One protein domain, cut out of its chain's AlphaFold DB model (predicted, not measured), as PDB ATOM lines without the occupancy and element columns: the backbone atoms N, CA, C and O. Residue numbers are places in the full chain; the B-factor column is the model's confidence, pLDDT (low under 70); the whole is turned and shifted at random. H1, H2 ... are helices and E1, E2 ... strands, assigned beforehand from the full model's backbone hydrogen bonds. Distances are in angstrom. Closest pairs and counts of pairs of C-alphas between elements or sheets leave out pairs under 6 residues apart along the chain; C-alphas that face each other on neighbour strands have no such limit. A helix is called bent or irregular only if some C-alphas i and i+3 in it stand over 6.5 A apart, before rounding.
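What this domain is: This is residues 65 to 189 of the 189 residues of an uncharacterized protein of Staphylococcus epidermidis CIM40 (UniProt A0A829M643). One six-stranded antiparallel sheet forms a twisted wall, with H5 and H3 over one face and H4 packed on H5; the helical hairpin of H1 and H2 lies past one end of the strands, with H2 farthest out. The printed part has 125 residues with five named helices and six named strands, in the chain order E1 E2 H1 H2 E3 E4 H3 H4 H5 E5 E6. Across the sheet the order is E1 E2 E3 E4 E5 E6, and the class is mixed, helices and strands. The whole is compact, with a radius of gyration of the C-alphas of 14.0 A, and rounded, with spans of 41 by 32 by 27 A.

Where its parts are: Start with the sheet: find C-alpha 65 at (5.167, -19.388, -21.970), where the short strand E1, residues 65 to 67, begins. Its neighbour is E2, residues 73 to 77, 13.5 A long, and the other neighbour of E2 is E3, residues 111 to 115, 13.7 A long. Next come E4, residues 120 to 125, 16.7 A, and E5, residues 171 to 176, 16.3 A. The longest strand, E6, residues 182 to 188, runs 18.4 A and ends at C-alpha 188 at (-4.288, -6.960, -4.330). For the helices, look at H1, residues 79 to 88, 14.2 A; H2, residues 96 to 104, 12.0 A; H3, residues 127 to 134; and H4, residues 138 to 144. The longest helix, H5, residues 149 to 162, begins at C-alpha 149 at (14.153, -26.437, -3.007) and runs 20.5 A. H5 is irregular, but only just: C-alphas 153 and 156 are 6.9 A apart, and its line is a rough one.

How they stand to each other: In the sheet, E1 and E6 are the edge strands. E1 and E2 form a hairpin, with N 66 and O 74 at 2.8 A. From E2 to E3, look at N 75 and O 113, 2.8 A. The hairpin of E3 and E4 has N 124 and O 112 at 2.7 A; E4 and E5 have N 123 and O 173 at 2.8 A; the hairpin of E5 and E6 has N 172 and O 187 at 2.8 A. These N and O pairs are within hydrogen-bond range. H5 makes two layers with the sheet, a helix on one face of it: it lies over E5 and E6 at a height over the sheet of 9.0 A, slantwise to the strands at 43 degrees to E5 on the local plane. Its closest C-alphas to E6 are those of Val 158 and Val 183, 6.5 A apart. H3, on the same face, lies over E4 at a height of 8.8 A and only just stands up from the sheet, its line rising 43 degrees. H5 touches H3 with residues 158 to 162 alone, about perpendicular at 74 degrees, the closest C-alphas being those of Ala 134 and Ser 159, 5.0 A. H4 only grazes the sheet, with residues 141 to 144, and touches H5 at a steep tilt of 63 degrees, opposite ways; the C-alphas of Ile 142 and Gly 151 are closest, 4.2 A. H1 only grazes the sheet, with residues 79 to 85. H1 and H2 form a helical hairpin and touch, closest at the C-alphas of Ser 80 and Leu 102, 5.5 A, at a shallow tilt of 32 degrees, only just short of steep. H2 is not on the sheet and is apart from H3, H4 and H5. Helix packing is mostly crossed, only just, with 1 of 3 pairs at a shallow tilt. Every O i to N i+4 pair is within hydrogen-bond range in H1, H2, H3 and H4, and 8 of 10 in H5.

The domain as a whole: The two C-alphas farthest apart are those of Thr 104 and Pro 179, 42.8 A. The sheet is twisted, its C-alphas lying up to 4.2 A off its best plane. The printed part has no cut, and no link is long. The mean pLDDT of the printed part is 81.2; residues 104 to 109, 146 to 149, 163 to 165 and 178 to 179 of this model are under 70.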
ATOM      1  N   LYS A  65       3.944 -20.188 -22.112       93.69
ATOM      2  CA  LYS A  65       5.167 -19.388 -21.970       93.69
ATOM      3  C   LYS A  65       5.250 -18.299 -23.046       93.69
ATOM      4  O   LYS A  65       5.070 -18.566 -24.230       93.69
ATOM      5  N   SER A  66       5.590 -17.079 -22.643       93.69
ATOM      6  CA  SER A  66       5.870 -15.931 -23.511       93.69
ATOM      7  C   SER A  66       7.120 -15.209 -23.016       93.69
ATOM      8  O   SER A  66       7.231 -14.904 -21.834       93.69
ATOM      9  N   VAL A  67       8.054 -14.905 -23.919       93.25
ATOM     10  CA  VAL A  67       9.202 -14.033 -23.621       93.25
ATOM     11  C   VAL A  67       8.865 -12.619 -24.079       93.25
ATOM     12  O   VAL A  67       8.438 -12.419 -25.217       93.25
ATOM     13  N   LYS A  68       9.011 -11.638 -23.189       92.50
ATOM     14  CA  LYS A  68       8.730 -10.226 -23.467       92.50
ATOM     15  C   LYS A  68       9.968  -9.500 -23.984       92.50
ATOM     16  O   LYS A  68      11.098  -9.927 -23.771       92.50
ATOM     17  N   ASN A  69       9.756  -8.339 -24.609       90.38
ATOM     18  CA  ASN A  69      10.834  -7.520 -25.181       90.38
ATOM     19  C   ASN A  69      11.857  -7.032 -24.138       90.38
ATOM     20  O   ASN A  69      13.005  -6.773 -24.483       90.38
ATOM     21  N   ASN A  70      11.458  -6.908 -22.868       89.00
ATOM     22  CA  ASN A  70      12.353  -6.558 -21.761       89.00
ATOM     23  C   ASN A  70      13.192  -7.754 -21.254       89.00
ATOM     24  O   ASN A  70      14.056  -7.572 -20.399       89.00
ATOM     25  N   GLY A  71      12.974  -8.953 -21.800       87.50
ATOM     26  CA  GLY A  71      13.652 -10.188 -21.412       87.50
ATOM     27  C   GLY A  71      12.947 -10.986 -20.316       87.50
ATOM     28  O   GLY A  71      13.465 -12.033 -19.939       87.50
ATOM     29  N   ASP A  72      11.788 -10.536 -19.827       92.06
ATOM     30  CA  ASP A  72      11.016 -11.288 -18.838       92.06
ATOM     31  C   ASP A  72      10.377 -12.531 -19.469       92.06
ATOM     32  O   ASP A  72       9.874 -12.495 -20.599       92.06
ATOM     33  N   GLU A  73      10.348 -13.626 -18.713       93.44
ATOM     34  CA  GLU A  73       9.599 -14.828 -19.072       93.44
ATOM     35  C   GLU A  73       8.263 -14.822 -18.320       93.44
ATOM     36  O   GLU A  73       8.227 -14.950 -17.096       93.44
ATOM     37  N   GLU A  74       7.154 -14.680 -19.045       93.50
ATOM     38  CA  GLU A  74       5.804 -14.816 -18.502       93.50
ATOM     39  C   GLU A  74       5.247 -16.213 -18.779       93.50
ATOM     40  O   GLU A  74       5.200 -16.669 -19.920       93.50
ATOM     41  N   TYR A  75       4.749 -16.856 -17.733       92.44
ATOM     42  CA  TYR A  75       4.032 -18.118 -17.778       92.44
ATOM     43  C   TYR A  75       2.592 -17.840 -17.350       92.44
ATOM     44  O   TYR A  75       2.371 -17.295 -16.271       92.44
ATOM     45  N   THR A  76       1.606 -18.170 -18.180       91.56
ATOM     46  CA  THR A  76       0.191 -17.865 -17.914       91.56
ATOM     47  C   THR A  76      -0.676 -19.110 -18.007       91.56
ATOM     48  O   THR A  76      -0.471 -19.948 -18.883       91.56
ATOM     49  N   ALA A  77      -1.660 -19.219 -17.119       89.31
ATOM     50  CA  ALA A  77      -2.607 -20.327 -17.101       89.31
ATOM     51  C   ALA A  77      -3.974 -19.881 -16.573       89.31
ATOM     52  O   ALA A  77      -4.075 -19.100 -15.622       89.31
ATOM     53  N   SER A  78      -5.046 -20.406 -17.163       87.81
ATOM     54  CA  SER A  78      -6.384 -20.307 -16.580       87.81
ATOM     55  C   SER A  78      -6.471 -21.121 -15.287       87.81
ATOM     56  O   SER A  78      -5.695 -22.051 -15.063       87.81
ATOM     57  N   ASP A  79      -7.465 -20.834 -14.443       86.88
ATOM     58  CA  ASP A  79      -7.707 -21.650 -13.246       86.88
ATOM     59  C   ASP A  79      -7.878 -23.146 -13.571       86.88
ATOM     60  O   ASP A  79      -7.395 -23.992 -12.822       86.88
ATOM     61  N   SER A  80      -8.539 -23.480 -14.687       86.12
ATOM     62  CA  SER A  80      -8.744 -24.869 -15.118       86.12
ATOM     63  C   SER A  80      -7.436 -25.561 -15.508       86.12
ATOM     64  O   SER A  80      -7.234 -26.719 -15.147       86.12
ATOM     65  N   GLN A  81      -6.520 -24.854 -16.176       88.44
ATOM     66  CA  GLN A  81      -5.185 -25.366 -16.501       88.44
ATOM     67  C   GLN A  81      -4.353 -25.598 -15.236       88.44
ATOM     68  O   GLN A  81      -3.749 -26.658 -15.098       88.44
ATOM     69  N   VAL A  82      -4.380 -24.660 -14.281       87.56
ATOM     70  CA  VAL A  82      -3.701 -24.826 -12.984       87.56
ATOM     71  C   VAL A  82      -4.269 -26.019 -12.218       87.56
ATOM     72  O   VAL A  82      -3.516 -26.832 -11.691       87.56
ATOM     73  N   TYR A  83      -5.593 -26.172 -12.183       87.44
ATOM     74  CA  TYR A  83      -6.228 -27.297 -11.499       87.44
ATOM     75  C   TYR A  83      -5.838 -28.637 -12.120       87.44
ATOM     76  O   TYR A  83      -5.465 -29.565 -11.402       87.44
ATOM     77  N   ARG A  84      -5.881 -28.719 -13.453       87.50
ATOM     78  CA  ARG A  84      -5.479 -29.906 -14.204       87.50
ATOM     79  C   ARG A  84      -4.018 -30.272 -13.929       87.50
ATOM     80  O   ARG A  84      -3.760 -31.414 -13.567       87.50
ATOM     81  N   GLU A  85      -3.105 -29.303 -13.988       88.44
ATOM     82  CA  GLU A  85      -1.684 -29.482 -13.657       88.44
ATOM     83  C   GLU A  85      -1.490 -30.060 -12.247       88.44
ATOM     84  O   GLU A  85      -0.855 -31.096 -12.058       88.44
ATOM     85  N   LEU A  86      -2.075 -29.410 -11.238       86.88
ATOM     86  CA  LEU A  86      -1.894 -29.793  -9.838       86.88
ATOM     87  C   LEU A  86      -2.493 -31.165  -9.527       86.88
ATOM     88  O   LEU A  86      -1.957 -31.902  -8.694       86.88
ATOM     89  N   ARG A  87      -3.609 -31.513 -10.175       88.00
ATOM     90  CA  ARG A  87      -4.233 -32.832 -10.055       88.00
ATOM     91  C   ARG A  87      -3.358 -33.905 -10.689       88.00
ATOM     92  O   ARG A  87      -3.132 -34.938 -10.061       88.00
ATOM     93  N   ASP A  88      -2.873 -33.675 -11.905       89.00
ATOM     94  CA  ASP A  88      -2.062 -34.649 -12.641       89.00
ATOM     95  C   ASP A  88      -0.727 -34.896 -11.899       89.00
ATOM     96  O   ASP A  88      -0.266 -36.034 -11.794       89.00
ATOM     97  N   LYS A  89      -0.198 -33.861 -11.226       85.75
ATOM     98  CA  LYS A  89       0.943 -33.935 -10.293       85.75
ATOM     99  C   LYS A  89       0.621 -34.482  -8.901       85.75
ATOM    100  O   LYS A  89       1.516 -34.582  -8.066       85.75
ATOM    101  N   LYS A  90      -0.634 -34.852  -8.632       87.00
ATOM    102  CA  LYS A  90      -1.114 -35.383  -7.341       87.00
ATOM    103  C   LYS A  90      -0.889 -34.443  -6.146       87.00
ATOM    104  O   LYS A  90      -0.893 -34.897  -5.004       87.00
ATOM    105  N   ILE A  91      -0.727 -33.141  -6.394       85.00
ATOM    106  CA  ILE A  91      -0.625 -32.108  -5.352       85.00
ATOM    107  C   ILE A  91      -1.994 -31.865  -4.719       85.00
ATOM    108  O   ILE A  91      -2.111 -31.698  -3.508       85.00
ATOM    109  N   ILE A  92      -3.043 -31.889  -5.543       82.88
ATOM    110  CA  ILE A  92      -4.433 -31.795  -5.099       82.88
ATOM    111  C   ILE A  92      -5.193 -33.063  -5.482       82.88
ATOM    112  O   ILE A  92      -4.886 -33.730  -6.471       82.88
ATOM    113  N   LYS A  93      -6.218 -33.390  -4.698       86.06
ATOM    114  CA  LYS A  93      -7.149 -34.469  -5.034       86.06
ATOM    115  C   LYS A  93      -8.132 -33.994  -6.102       86.06
ATOM    116  O   LYS A  93      -8.431 -32.805  -6.193       86.06
ATOM    117  N   LYS A  94      -8.659 -34.941  -6.880       85.06
ATOM    118  CA  LYS A  94      -9.752 -34.665  -7.811       85.06
ATOM    119  C   LYS A  94     -11.009 -34.268  -7.028       85.06
ATOM    120  O   LYS A  94     -11.476 -35.029  -6.187       85.06
ATOM    121  N   ASP A  95     -11.556 -33.114  -7.370       85.62
ATOM    122  CA  ASP A  95     -12.835 -32.580  -6.922       85.62
ATOM    123  C   ASP A  95     -13.665 -32.203  -8.158       85.62
ATOM    124  O   ASP A  95     -13.425 -31.192  -8.818       85.62
ATOM    125  N   SER A  96     -14.636 -33.052  -8.495       83.44
ATOM    126  CA  SER A  96     -15.471 -32.878  -9.688       83.44
ATOM    127  C   SER A  96     -16.379 -31.644  -9.610       83.44
ATOM    128  O   SER A  96     -16.726 -31.089 -10.651       83.44
ATOM    129  N   GLN A  97     -16.777 -31.208  -8.408       84.38
ATOM    130  CA  GLN A  97     -17.594 -30.002  -8.251       84.38
ATOM    131  C   GLN A  97     -16.743 -28.762  -8.497       84.38
ATOM    132  O   GLN A  97     -17.149 -27.877  -9.251       84.38
ATOM    133  N   PHE A  98     -15.540 -28.728  -7.925       81.12
ATOM    134  CA  PHE A  98     -14.595 -27.647  -8.169       81.12
ATOM    135  C   PHE A  98     -14.185 -27.581  -9.646       81.12
ATOM    136  O   PHE A  98     -14.247 -26.510 -10.241       81.12
ATOM    137  N   GLU A  99     -13.861 -28.717 -10.270       79.75
ATOM    138  CA  GLU A  99     -13.537 -28.808 -11.702       79.75
ATOM    139  C   GLU A  99     -14.677 -28.263 -12.576       79.75
ATOM    140  O   GLU A  99     -14.461 -27.361 -13.385       79.75
ATOM    141  N   SER A 100     -15.914 -28.702 -12.324       78.00
ATOM    142  CA  SER A 100     -17.098 -28.198 -13.028       78.00
ATOM    143  C   SER A 100     -17.307 -26.691 -12.823       78.00
ATOM    144  O   SER A 100     -17.618 -25.969 -13.774       78.00
ATOM    145  N   MET A 101     -17.075 -26.167 -11.613       82.06
ATOM    146  CA  MET A 101     -17.125 -24.724 -11.348       82.06
ATOM    147  C   MET A 101     -16.055 -23.941 -12.122       82.06
ATOM    148  O   MET A 101     -16.314 -22.806 -12.539       82.06
ATOM    149  N   LEU A 102     -14.858 -24.510 -12.296       78.25
ATOM    150  CA  LEU A 102     -13.778 -23.901 -13.072       78.25
ATOM    151  C   LEU A 102     -14.077 -23.891 -14.575       78.25
ATOM    152  O   LEU A 102     -13.746 -22.911 -15.237       78.25
ATOM    153  N   GLU A 103     -14.724 -24.934 -15.093       70.25
ATOM    154  CA  GLU A 103     -15.137 -25.036 -16.499       70.25
ATOM    155  C   GLU A 103     -16.337 -24.132 -16.823       70.25
ATOM    156  O   GLU A 103     -16.365 -23.476 -17.863       70.25
ATOM    157  N   THR A 104     -17.311 -24.042 -15.912       67.94
ATOM    158  CA  THR A 104     -18.557 -23.279 -16.128       67.94
ATOM    159  C   THR A 104     -18.335 -21.765 -16.031       67.94
ATOM    160  O   THR A 104     -19.015 -20.978 -16.691       67.94
ATOM    161  N   ARG A 105     -17.360 -21.313 -15.231       60.69
ATOM    162  CA  ARG A 105     -16.957 -19.901 -15.194       60.69
ATOM    163  C   ARG A 105     -15.942 -19.637 -16.304       60.69
ATOM    164  O   ARG A 105     -14.741 -19.665 -16.064       60.69
ATOM    165  N   ALA A 106     -16.439 -19.289 -17.489       46.09
ATOM    166  CA  ALA A 106     -15.677 -19.017 -18.717       46.09
ATOM    167  C   ALA A 106     -14.540 -17.960 -18.640       46.09
ATOM    168  O   ALA A 106     -13.934 -17.655 -19.662       46.09
ATOM    169  N   LYS A 107     -14.222 -17.382 -17.476       49.62
ATOM    170  CA  LYS A 107     -13.103 -16.450 -17.251       49.62
ATOM    171  C   LYS A 107     -12.607 -16.557 -15.806       49.62
ATOM    172  O   LYS A 107     -12.720 -15.613 -15.028       49.62
ATOM    173  N   GLY A 108     -12.130 -17.737 -15.405       52.44
ATOM    174  CA  GLY A 108     -11.292 -17.847 -14.206       52.44
ATOM    175  C   GLY A 108     -10.108 -16.884 -14.325       52.44
ATOM    176  O   GLY A 108      -9.593 -16.705 -15.428       52.44
ATOM    177  N   GLY A 109      -9.736 -16.221 -13.228       63.06
ATOM    178  CA  GLY A 109      -8.649 -15.240 -13.241       63.06
ATOM    179  C   GLY A 109      -7.387 -15.836 -13.866       63.06
ATOM    180  O   GLY A 109      -7.087 -17.016 -13.672       63.06
ATOM    181  N   THR A 110      -6.673 -15.045 -14.662       76.31
ATOM    182  CA  THR A 110      -5.429 -15.508 -15.279       76.31
ATOM    183  C   THR A 110      -4.358 -15.587 -14.204       76.31
ATOM    184  O   THR A 110      -3.919 -14.565 -13.677       76.31
ATOM    185  N   ASN A 111      -3.919 -16.804 -13.899       86.81
ATOM    186  CA  ASN A 111      -2.739 -17.011 -13.082       86.81
ATOM    187  C   ASN A 111      -1.521 -16.701 -13.944       86.81
ATOM    188  O   ASN A 111      -1.468 -17.065 -15.124       86.81
ATOM    189  N   LYS A 112      -0.558 -15.993 -13.365       90.19
ATOM    190  CA  LYS A 112       0.651 -15.589 -14.070       90.19
ATOM    191  C   LYS A 112       1.862 -15.763 -13.172       90.19
ATOM    192  O   LYS A 112       1.842 -15.370 -12.016       90.19
ATOM    193  N   TYR A 113       2.931 -16.314 -13.712       90.00
ATOM    194  CA  TYR A 113       4.240 -16.338 -13.084       90.00
ATOM    195  C   TYR A 113       5.213 -15.598 -13.988       90.00
ATOM    196  O   TYR A 113       5.265 -15.867 -15.185       90.00
ATOM    197  N   VAL A 114       5.936 -14.631 -13.436       90.75
ATOM    198  CA  VAL A 114       6.902 -13.825 -14.182       90.75
ATOM    199  C   VAL A 114       8.274 -14.039 -13.582       90.75
ATOM    200  O   VAL A 114       8.466 -13.791 -12.393       90.75
ATOM    201  N   VAL A 115       9.213 -14.478 -14.412       90.56
ATOM    202  CA  VAL A 115      10.640 -14.485 -14.096       90.56
ATOM    203  C   VAL A 115      11.230 -13.212 -14.683       90.56
ATOM    204  O   VAL A 115      11.222 -13.031 -15.904       90.56
ATOM    205  N   HIS A 116      11.705 -12.324 -13.818       89.62
ATOM    206  CA  HIS A 116      12.264 -11.043 -14.221       89.62
ATOM    207  C   HIS A 116      13.753 -11.170 -14.508       89.62
ATOM    208  O   HIS A 116      14.477 -11.859 -13.788       89.62
ATOM    209  N   LYS A 117      14.230 -10.458 -15.536       85.56
ATOM    210  CA  LYS A 117      15.647 -10.481 -15.948       85.56
ATOM    211  C   LYS A 117      16.630 -10.089 -14.831       85.56
ATOM    212  O   LYS A 117      17.802 -10.447 -14.893       85.56
ATOM    213  N   ASP A 118      16.158  -9.369 -13.818       82.31
ATOM    214  CA  ASP A 118      16.932  -8.940 -12.649       82.31
ATOM    215  C   ASP A 118      17.107 -10.025 -11.566       82.31
ATOM    216  O   ASP A 118      17.656  -9.738 -10.502       82.31
ATOM    217  N   GLY A 119      16.646 -11.255 -11.816       78.38
ATOM    218  CA  GLY A 119      16.768 -12.370 -10.874       78.38
ATOM    219  C   GLY A 119      15.605 -12.483  -9.882       78.38
ATOM    220  O   GLY A 119      15.639 -13.315  -8.975       78.38
ATOM    221  N   THR A 120      14.563 -11.657 -10.022       85.44
ATOM    222  CA  THR A 120      13.359 -11.722  -9.181       85.44
ATOM    223  C   THR A 120      12.229 -12.514  -9.835       85.44
ATOM    224  O   THR A 120      12.252 -12.819 -11.030       85.44
ATOM    225  N   SER A 121      11.207 -12.863  -9.047       87.75
ATOM    226  CA  SER A 121       9.995 -13.482  -9.581       87.75
ATOM    227  C   SER A 121       8.728 -12.869  -8.998       87.75
ATOM    228  O   SER A 121       8.681 -12.459  -7.835       87.75
ATOM    229  N   THR A 122       7.678 -12.820  -9.810       89.38
ATOM    230  CA  THR A 122       6.357 -12.361  -9.385       89.38
ATOM    231  C   THR A 122       5.309 -13.426  -9.674       89.38
ATOM    232  O   THR A 122       5.172 -13.886 -10.807       89.38
ATOM    233  N   ILE A 123       4.525 -13.773  -8.656       88.75
ATOM    234  CA  ILE A 123       3.408 -14.712  -8.743       88.75
ATOM    235  C   ILE A 123       2.104 -13.918  -8.697       88.75
ATOM    236  O   ILE A 123       1.876 -13.112  -7.798       88.75
ATOM    237  N   TYR A 124       1.235 -14.169  -9.660       89.06
ATOM    238  CA  TYR A 124      -0.116 -13.648  -9.745       89.06
ATOM    239  C   TYR A 124      -1.066 -14.833  -9.600       89.06
ATOM    240  O   TYR A 124      -1.134 -15.690 -10.485       89.06
ATOM    241  N   LEU A 125      -1.786 -14.883  -8.484       87.44
ATOM    242  CA  LEU A 125      -2.798 -15.898  -8.215       87.44
ATOM    243  C   LEU A 125      -4.189 -15.295  -8.299       87.44
ATOM    244  O   LEU A 125      -4.439 -14.249  -7.697       87.44
ATOM    245  N   SER A 126      -5.105 -15.988  -8.970       87.56
ATOM    246  CA  SER A 126      -6.529 -15.693  -8.836       87.56
ATOM    247  C   SER A 126      -6.957 -15.835  -7.372       87.56
ATOM    248  O   SER A 126      -6.332 -16.556  -6.587       87.56
ATOM    249  N   ASN A 127      -8.044 -15.165  -6.984       84.12
ATOM    250  CA  ASN A 127      -8.567 -15.229  -5.617       84.12
ATOM    251  C   ASN A 127      -8.796 -16.671  -5.124       84.12
ATOM    252  O   ASN A 127      -8.558 -16.969  -3.954       84.12
ATOM    253  N   LYS A 128      -9.189 -17.586  -6.018       84.69
ATOM    254  CA  LYS A 128      -9.392 -19.007  -5.710       84.69
ATOM    255  C   LYS A 128      -8.100 -19.671  -5.249       84.69
ATOM    256  O   LYS A 128      -8.077 -20.300  -4.195       84.69
ATOM    257  N   TRP A 129      -7.023 -19.525  -6.020       86.31
ATOM    258  CA  TRP A 129      -5.740 -20.138  -5.682       86.31
ATOM    259  C   TRP A 129      -5.064 -19.431  -4.516       86.31
ATOM    260  O   TRP A 129      -4.530 -20.101  -3.638       86.31
ATOM    261  N   ALA A 130      -5.181 -18.105  -4.438       84.56
ATOM    262  CA  ALA A 130      -4.726 -17.327  -3.291       84.56
ATOM    263  C   ALA A 130      -5.356 -17.822  -1.977       84.56
ATOM    264  O   ALA A 130      -4.645 -18.041  -1.000       84.56
ATOM    265  N   SER A 131      -6.669 -18.087  -1.981       82.44
ATOM    266  CA  SER A 131      -7.398 -18.612  -0.816       82.44
ATOM    267  C   SER A 131      -6.910 -19.991  -0.384       82.44
ATOM    268  O   SER A 131      -6.763 -20.245   0.808       82.44
ATOM    269  N   ARG A 132      -6.601 -20.881  -1.334       84.69
ATOM    270  CA  ARG A 132      -6.051 -22.211  -1.022       84.69
ATOM    271  C   ARG A 132      -4.635 -22.131  -0.450       84.69
ATOM    272  O   ARG A 132      -4.322 -22.840   0.503       84.69
ATOM    273  N   VAL A 133      -3.802 -21.227  -0.967       84.50
ATOM    274  CA  VAL A 133      -2.459 -20.976  -0.411       84.50
ATOM    275  C   VAL A 133      -2.543 -20.420   1.009       84.50
ATOM    276  O   VAL A 133      -1.801 -20.876   1.878       84.50
ATOM    277  N   ALA A 134      -3.460 -19.485   1.271       82.12
ATOM    278  CA  ALA A 134      -3.701 -18.965   2.619       82.12
ATOM    279  C   ALA A 134      -4.247 -20.034   3.579       82.12
ATOM    280  O   ALA A 134      -3.926 -20.017   4.761       82.12
ATOM    281  N   ALA A 135      -5.010 -21.008   3.072       81.69
ATOM    282  CA  ALA A 135      -5.467 -22.167   3.839       81.69
ATOM    283  C   ALA A 135      -4.355 -23.201   4.133       81.69
ATOM    284  O   ALA A 135      -4.632 -24.251   4.711       81.69
ATOM    285  N   GLY A 136      -3.106 -22.920   3.749       75.19
ATOM    286  CA  GLY A 136      -1.947 -23.754   4.068       75.19
ATOM    287  C   GLY A 136      -1.565 -24.766   2.987       75.19
ATOM    288  O   GLY A 136      -0.721 -25.626   3.236       75.19
ATOM    289  N   GLU A 137      -2.121 -24.674   1.774       82.38
ATOM    290  CA  GLU A 137      -1.712 -25.528   0.651       82.38
ATOM    291  C   GLU A 137      -0.369 -25.077   0.045       82.38
ATOM    292  O   GLU A 137      -0.276 -24.632  -1.100       82.38
ATOM    293  N   THR A 138       0.708 -25.208   0.818       74.19
ATOM    294  CA  THR A 138       2.076 -24.820   0.434       74.19
ATOM    295  C   THR A 138       2.577 -25.555  -0.810       74.19
ATOM    296  O   THR A 138       3.285 -24.964  -1.625       74.19
ATOM    297  N   GLY A 139       2.140 -26.804  -1.020       77.31
ATOM    298  CA  GLY A 139       2.432 -27.589  -2.226       77.31
ATOM    299  C   GLY A 139       2.028 -26.890  -3.527       77.31
ATOM    300  O   GLY A 139       2.653 -27.113  -4.564       77.31
ATOM    301  N   LEU A 140       1.050 -25.981  -3.467       79.06
ATOM    302  CA  LEU A 140       0.649 -25.171  -4.605       79.06
ATOM    303  C   LEU A 140       1.745 -24.183  -5.010       79.06
ATOM    304  O   LEU A 140       2.142 -24.152  -6.168       79.06
ATOM    305  N   VAL A 141       2.288 -23.425  -4.057       80.44
ATOM    306  CA  VAL A 141       3.379 -22.472  -4.322       80.44
ATOM    307  C   VAL A 141       4.619 -23.202  -4.834       80.44
ATOM    308  O   VAL A 141       5.253 -22.741  -5.781       80.44
ATOM    309  N   ILE A 142       4.924 -24.374  -4.266       79.69
ATOM    310  CA  ILE A 142       6.042 -25.217  -4.708       79.69
ATOM    311  C   ILE A 142       5.883 -25.590  -6.184       79.69
ATOM    312  O   ILE A 142       6.815 -25.394  -6.960       79.69
ATOM    313  N   ALA A 143       4.709 -26.086  -6.580       76.75
ATOM    314  CA  ALA A 143       4.436 -26.466  -7.962       76.75
ATOM    315  C   ALA A 143       4.500 -25.259  -8.914       76.75
ATOM    316  O   ALA A 143       5.139 -25.327  -9.962       76.75
ATOM    317  N   LEU A 144       3.905 -24.129  -8.521       76.00
ATOM    318  CA  LEU A 144       3.874 -22.907  -9.326       76.00
ATOM    319  C   LEU A 144       5.250 -22.275  -9.555       76.00
ATOM    320  O   LEU A 144       5.449 -21.594 -10.555       76.00
ATOM    321  N   MET A 145       6.183 -22.485  -8.632       75.38
ATOM    322  CA  MET A 145       7.540 -21.948  -8.710       75.38
ATOM    323  C   MET A 145       8.562 -22.949  -9.245       75.38
ATOM    324  O   MET A 145       9.755 -22.695  -9.127       75.38
ATOM    325  N   GLY A 146       8.134 -24.084  -9.803       69.31
ATOM    326  CA  GLY A 146       9.069 -24.997 -10.459       69.31
ATOM    327  C   GLY A 146       9.382 -26.297  -9.756       69.31
ATOM    328  O   GLY A 146      10.265 -27.001 -10.221       69.31
ATOM    329  N   GLY A 147       8.702 -26.622  -8.653       66.12
ATOM    330  CA  GLY A 147       8.893 -27.899  -7.971       66.12
ATOM    331  C   GLY A 147      10.350 -28.111  -7.564       66.12
ATOM    332  O   GLY A 147      11.041 -28.958  -8.114       66.12
ATOM    333  N   GLY A 148      10.850 -27.324  -6.614       68.81
ATOM    334  CA  GLY A 148      12.257 -27.383  -6.219       68.81
ATOM    335  C   GLY A 148      12.519 -26.826  -4.821       68.81
ATOM    336  O   GLY A 148      11.593 -26.330  -4.170       68.81
ATOM    337  N   PRO A 149      13.782 -26.870  -4.354       67.62
ATOM    338  CA  PRO A 149      14.153 -26.437  -3.007       67.62
ATOM    339  C   PRO A 149      13.760 -24.980  -2.736       67.62
ATOM    340  O   PRO A 149      13.265 -24.674  -1.658       67.62
ATOM    341  N   TYR A 150      13.866 -24.093  -3.731       72.50
ATOM    342  CA  TYR A 150      13.438 -22.698  -3.591       72.50
ATOM    343  C   TYR A 150      11.934 -22.550  -3.370       72.50
ATOM    344  O   TYR A 150      11.531 -21.819  -2.471       72.50
ATOM    345  N   GLY A 151      11.109 -23.277  -4.133       75.31
ATOM    346  CA  GLY A 151       9.659 -23.307  -3.937       75.31
ATOM    347  C   GLY A 151       9.292 -23.793  -2.533       75.31
ATOM    348  O   GLY A 151       8.447 -23.192  -1.876       75.31
ATOM    349  N   ALA A 152       9.970 -24.835  -2.043       75.56
ATOM    350  CA  ALA A 152       9.757 -25.369  -0.697       75.56
ATOM    351  C   ALA A 152      10.144 -24.374   0.411       75.56
ATOM    352  O   ALA A 152       9.447 -24.293   1.420       75.56
ATOM    353  N   LEU A 153      11.206 -23.590   0.209       77.44
ATOM    354  CA  LEU A 153      11.651 -22.565   1.161       77.44
ATOM    355  C   LEU A 153      10.695 -21.367   1.228       77.44
ATOM    356  O   LEU A 153      10.436 -20.844   2.310       77.44
ATOM    357  N   VAL A 154      10.159 -20.923   0.089       80.25
ATOM    358  CA  VAL A 154       9.286 -19.738   0.042       80.25
ATOM    359  C   VAL A 154       7.822 -20.053   0.293       80.25
ATOM    360  O   VAL A 154       7.087 -19.157   0.695       80.25
ATOM    361  N   ALA A 155       7.371 -21.293   0.086       82.44
ATOM    362  CA  ALA A 155       5.960 -21.637   0.225       82.44
ATOM    363  C   ALA A 155       5.367 -21.302   1.610       82.44
ATOM    364  O   ALA A 155       4.281 -20.716   1.633       82.44
ATOM    365  N   PRO A 156       6.047 -21.561   2.748       82.00
ATOM    366  CA  PRO A 156       5.565 -21.123   4.059       82.00
ATOM    367  C   PRO A 156       5.507 -19.595   4.198       82.00
ATOM    368  O   PRO A 156       4.537 -19.068   4.736       82.00
ATOM    369  N   LEU A 157       6.506 -18.876   3.669       83.06
ATOM    370  CA  LEU A 157       6.560 -17.408   3.713       83.06
ATOM    371  C   LEU A 157       5.419 -16.785   2.904       83.06
ATOM    372  O   LEU A 157       4.760 -15.855   3.357       83.06
ATOM    373  N   VAL A 158       5.178 -17.316   1.707       84.25
ATOM    374  CA  VAL A 158       4.099 -16.887   0.815       84.25
ATOM    375  C   VAL A 158       2.741 -17.202   1.439       84.25
ATOM    376  O   VAL A 158       1.883 -16.327   1.469       84.25
ATOM    377  N   SER A 159       2.553 -18.407   1.988       82.75
ATOM    378  CA  SER A 159       1.315 -18.794   2.677       82.75
ATOM    379  C   SER A 159       1.005 -17.873   3.860       82.75
ATOM    380  O   SER A 159      -0.094 -17.321   3.922       82.75
ATOM    381  N   GLY A 160       1.995 -17.606   4.719       80.50
ATOM    382  CA  GLY A 160       1.843 -16.681   5.844       80.50
ATOM    383  C   GLY A 160       1.590 -15.230   5.420       80.50
ATOM    384  O   GLY A 160       0.834 -14.527   6.075       80.50
ATOM    385  N   ALA A 161       2.169 -14.773   4.308       80.44
ATOM    386  CA  ALA A 161       2.023 -13.387   3.858       80.44
ATOM    387  C   ALA A 161       0.678 -13.081   3.161       80.44
ATOM    388  O   ALA A 161       0.322 -11.911   2.997       80.44
ATOM    389  N   ILE A 162      -0.061 -14.105   2.713       80.38
ATOM    390  CA  ILE A 162      -1.318 -13.932   1.963       80.38
ATOM    391  C   ILE A 162      -2.554 -13.904   2.872       80.38
ATOM    392  O   ILE A 162      -3.567 -13.361   2.432       80.38
ATOM    393  N   SER A 163      -2.494 -14.427   4.107       67.69
ATOM    394  CA  SER A 163      -3.686 -14.661   4.950       67.69
ATOM    395  C   SER A 163      -4.610 -13.449   5.101       67.69
ATOM    396  O   SER A 163      -5.822 -13.625   5.192       67.69
ATOM    397  N   ASP A 164      -4.055 -12.236   5.032       65.50
ATOM    398  CA  ASP A 164      -4.782 -10.992   5.295       65.50
ATOM    399  C   ASP A 164      -5.056 -10.149   4.030       65.50
ATOM    400  O   ASP A 164      -5.683  -9.096   4.112       65.50
ATOM    401  N   ASN A 165      -4.590 -10.576   2.847       67.38
ATOM    402  CA  ASN A 165      -4.502  -9.722   1.648       67.38
ATOM    403  C   ASN A 165      -5.252 -10.245   0.409       67.38
ATOM    404  O   ASN A 165      -5.030  -9.748  -0.698       67.38
ATOM    405  N   ILE A 166      -6.134 -11.240   0.548       73.00
ATOM    406  CA  ILE A 166      -6.874 -11.795  -0.598       73.00
ATOM    407  C   ILE A 166      -7.991 -10.832  -1.020       73.00
ATOM    408  O   ILE A 166      -9.005 -10.711  -0.338       73.00
ATOM    409  N   SER A 167      -7.819 -10.167  -2.165       74.69
ATOM    410  CA  SER A 167      -8.863  -9.336  -2.777       74.69
ATOM    411  C   SER A 167      -9.797 -10.159  -3.671       74.69
ATOM    412  O   SER A 167      -9.494 -11.300  -4.036       74.69
ATOM    413  N   GLU A 168     -10.916  -9.561  -4.090       75.56
ATOM    414  CA  GLU A 168     -11.856 -10.180  -5.037       75.56
ATOM    415  C   GLU A 168     -11.180 -10.620  -6.348       75.56
ATOM    416  O   GLU A 168     -11.551 -11.650  -6.912       75.56
ATOM    417  N   ASN A 169     -10.149  -9.889  -6.790       73.75
ATOM    418  CA  ASN A 169      -9.430 -10.145  -8.041       73.75
ATOM    419  C   ASN A 169      -8.207 -11.062  -7.875       73.75
ATOM    420  O   ASN A 169      -7.680 -11.561  -8.868       73.75
ATOM    421  N   GLY A 170      -7.772 -11.333  -6.640       82.00
ATOM    422  CA  GLY A 170      -6.607 -12.164  -6.340       82.00
ATOM    423  C   GLY A 170      -5.419 -11.379  -5.791       82.00
ATOM    424  O   GLY A 170      -5.556 -10.251  -5.321       82.00
ATOM    425  N   VAL A 171      -4.235 -11.993  -5.807       84.94
ATOM    426  CA  VAL A 171      -3.037 -11.427  -5.157       84.94
ATOM    427  C   VAL A 171      -1.810 -11.458  -6.050       84.94
ATOM    428  O   VAL A 171      -1.543 -12.436  -6.750       84.94
ATOM    429  N   LYS A 172      -1.050 -10.367  -6.023       88.94
ATOM    430  CA  LYS A 172       0.275 -10.242  -6.617       88.94
ATOM    431  C   LYS A 172       1.313 -10.382  -5.510       88.94
ATOM    432  O   LYS A 172       1.347  -9.579  -4.578       88.94
ATOM    433  N   ILE A 173       2.185 -11.370  -5.643       86.44
ATOM    434  CA  ILE A 173       3.235 -11.698  -4.682       86.44
ATOM    435  C   ILE A 173       4.577 -11.479  -5.372       86.44
ATOM    436  O   ILE A 173       4.858 -12.098  -6.395       86.44
ATOM    437  N   HIS A 174       5.404 -10.601  -4.818       86.12
ATOM    438  CA  HIS A 174       6.757 -10.367  -5.311       86.12
ATOM    439  C   HIS A 174       7.760 -11.102  -4.423       86.12
ATOM    440  O   HIS A 174       7.814 -10.857  -3.213       86.12
ATOM    441  N   VAL A 175       8.551 -11.987  -5.024       83.75
ATOM    442  CA  VAL A 175       9.517 -12.842  -4.337       83.75
ATOM    443  C   VAL A 175      10.917 -12.525  -4.846       83.75
ATOM    444  O   VAL A 175      11.193 -12.598  -6.046       83.75
ATOM    445  N   LEU A 176      11.814 -12.196  -3.918       82.31
ATOM    446  CA  LEU A 176      13.241 -12.109  -4.195       82.31
ATOM    447  C   LEU A 176      13.886 -13.439  -3.815       82.31
ATOM    448  O   LEU A 176      13.835 -13.855  -2.656       82.31
ATOM    449  N   LEU A 177      14.521 -14.071  -4.796       74.38
ATOM    450  CA  LEU A 177      15.347 -15.248  -4.586       74.38
ATOM    451  C   LEU A 177      16.801 -14.780  -4.463       74.38
ATOM    452  O   LEU A 177      17.444 -14.393  -5.435       74.38
ATOM    453  N   SER A 178      17.287 -14.740  -3.229       67.75
ATOM    454  CA  SER A 178      18.691 -14.520  -2.876       67.75
ATOM    455  C   SER A 178      19.148 -15.709  -2.009       67.75
ATOM    456  O   SER A 178      18.344 -16.628  -1.809       67.75
ATOM    457  N   PRO A 179      20.388 -15.743  -1.473       65.19
ATOM    458  CA  PRO A 179      20.814 -16.811  -0.559       65.19
ATOM    459  C   PRO A 179      19.808 -17.083   0.573       65.19
ATOM    460  O   PRO A 179      19.688 -18.216   1.029       65.19
ATOM    461  N   THR A 180      19.033 -16.061   0.954       72.25
ATOM    462  CA  THR A 180      17.854 -16.192   1.810       72.25
ATOM    463  C   THR A 180      16.614 -15.699   1.056       72.25
ATOM    464  O   THR A 180      16.452 -14.490   0.879       72.25
ATOM    465  N   PRO A 181      15.712 -16.592   0.617       74.56
ATOM    466  CA  PRO A 181      14.495 -16.191  -0.080       74.56
ATOM    467  C   PRO A 181      13.589 -15.308   0.790       74.56
ATOM    468  O   PRO A 181      13.354 -15.619   1.956       74.56
ATOM    469  N   VAL A 182      13.042 -14.228   0.220       81.38
ATOM    470  CA  VAL A 182      12.135 -13.313   0.936       81.38
ATOM    471  C   VAL A 182      10.930 -12.907   0.087       81.38
ATOM    472  O   VAL A 182      11.045 -12.613  -1.106       81.38
ATOM    473  N   VAL A 183       9.761 -12.829   0.725       82.88
ATOM    474  CA  VAL A 183       8.566 -12.205   0.141       82.88
ATOM    475  C   VAL A 183       8.683 -10.698   0.345       82.88
ATOM    476  O   VAL A 183       8.602 -10.213   1.469       82.88
ATOM    477  N   LYS A 184       8.898  -9.942  -0.735       83.88
ATOM    478  CA  LYS A 184       9.060  -8.481  -0.657       83.88
ATOM    479  C   LYS A 184       7.737  -7.749  -0.474       83.88
ATOM    480  O   LYS A 184       7.698  -6.702   0.164       83.88
ATOM    481  N   SER A 185       6.671  -8.247  -1.093       83.94
ATOM    482  CA  SER A 185       5.346  -7.642  -0.976       83.94
ATOM    483  C   SER A 185       4.251  -8.601  -1.415       83.94
ATOM    484  O   SER A 185       4.423  -9.300  -2.415       83.94
ATOM    485  N   VAL A 186       3.102  -8.517  -0.749       84.06
ATOM    486  CA  VAL A 186       1.824  -9.080  -1.198       84.06
ATOM    487  C   VAL A 186       0.852  -7.921  -1.378       84.06
ATOM    488  O   VAL A 186       0.744  -7.068  -0.499       84.06
ATOM    489  N   LYS A 187       0.206  -7.834  -2.541       85.88
ATOM    490  CA  LYS A 187      -0.750  -6.767  -2.866       85.88
ATOM    491  C   LYS A 187      -1.981  -7.344  -3.569       85.88
ATOM    492  O   LYS A 187      -1.830  -8.337  -4.284       85.88
ATOM    493  N   PRO A 188      -3.157  -6.711  -3.439       83.06
ATOM    494  CA  PRO A 188      -4.288  -6.960  -4.330       83.06
ATOM    495  C   PRO A 188      -3.885  -6.856  -5.808       83.06
ATOM    496  O   PRO A 188      -3.040  -6.022  -6.152       83.06
ATOM    497  N   GLN A 189      -4.472  -7.707  -6.656       77.00
ATOM    498  CA  GLN A 189      -4.382  -7.580  -8.117       77.00
ATOM    499  C   GLN A 189      -5.319  -6.516  -8.678       77.00
ATOM    500  O   GLN A 189      -6.470  -6.419  -8.187       77.00
TER     501      GLN A 189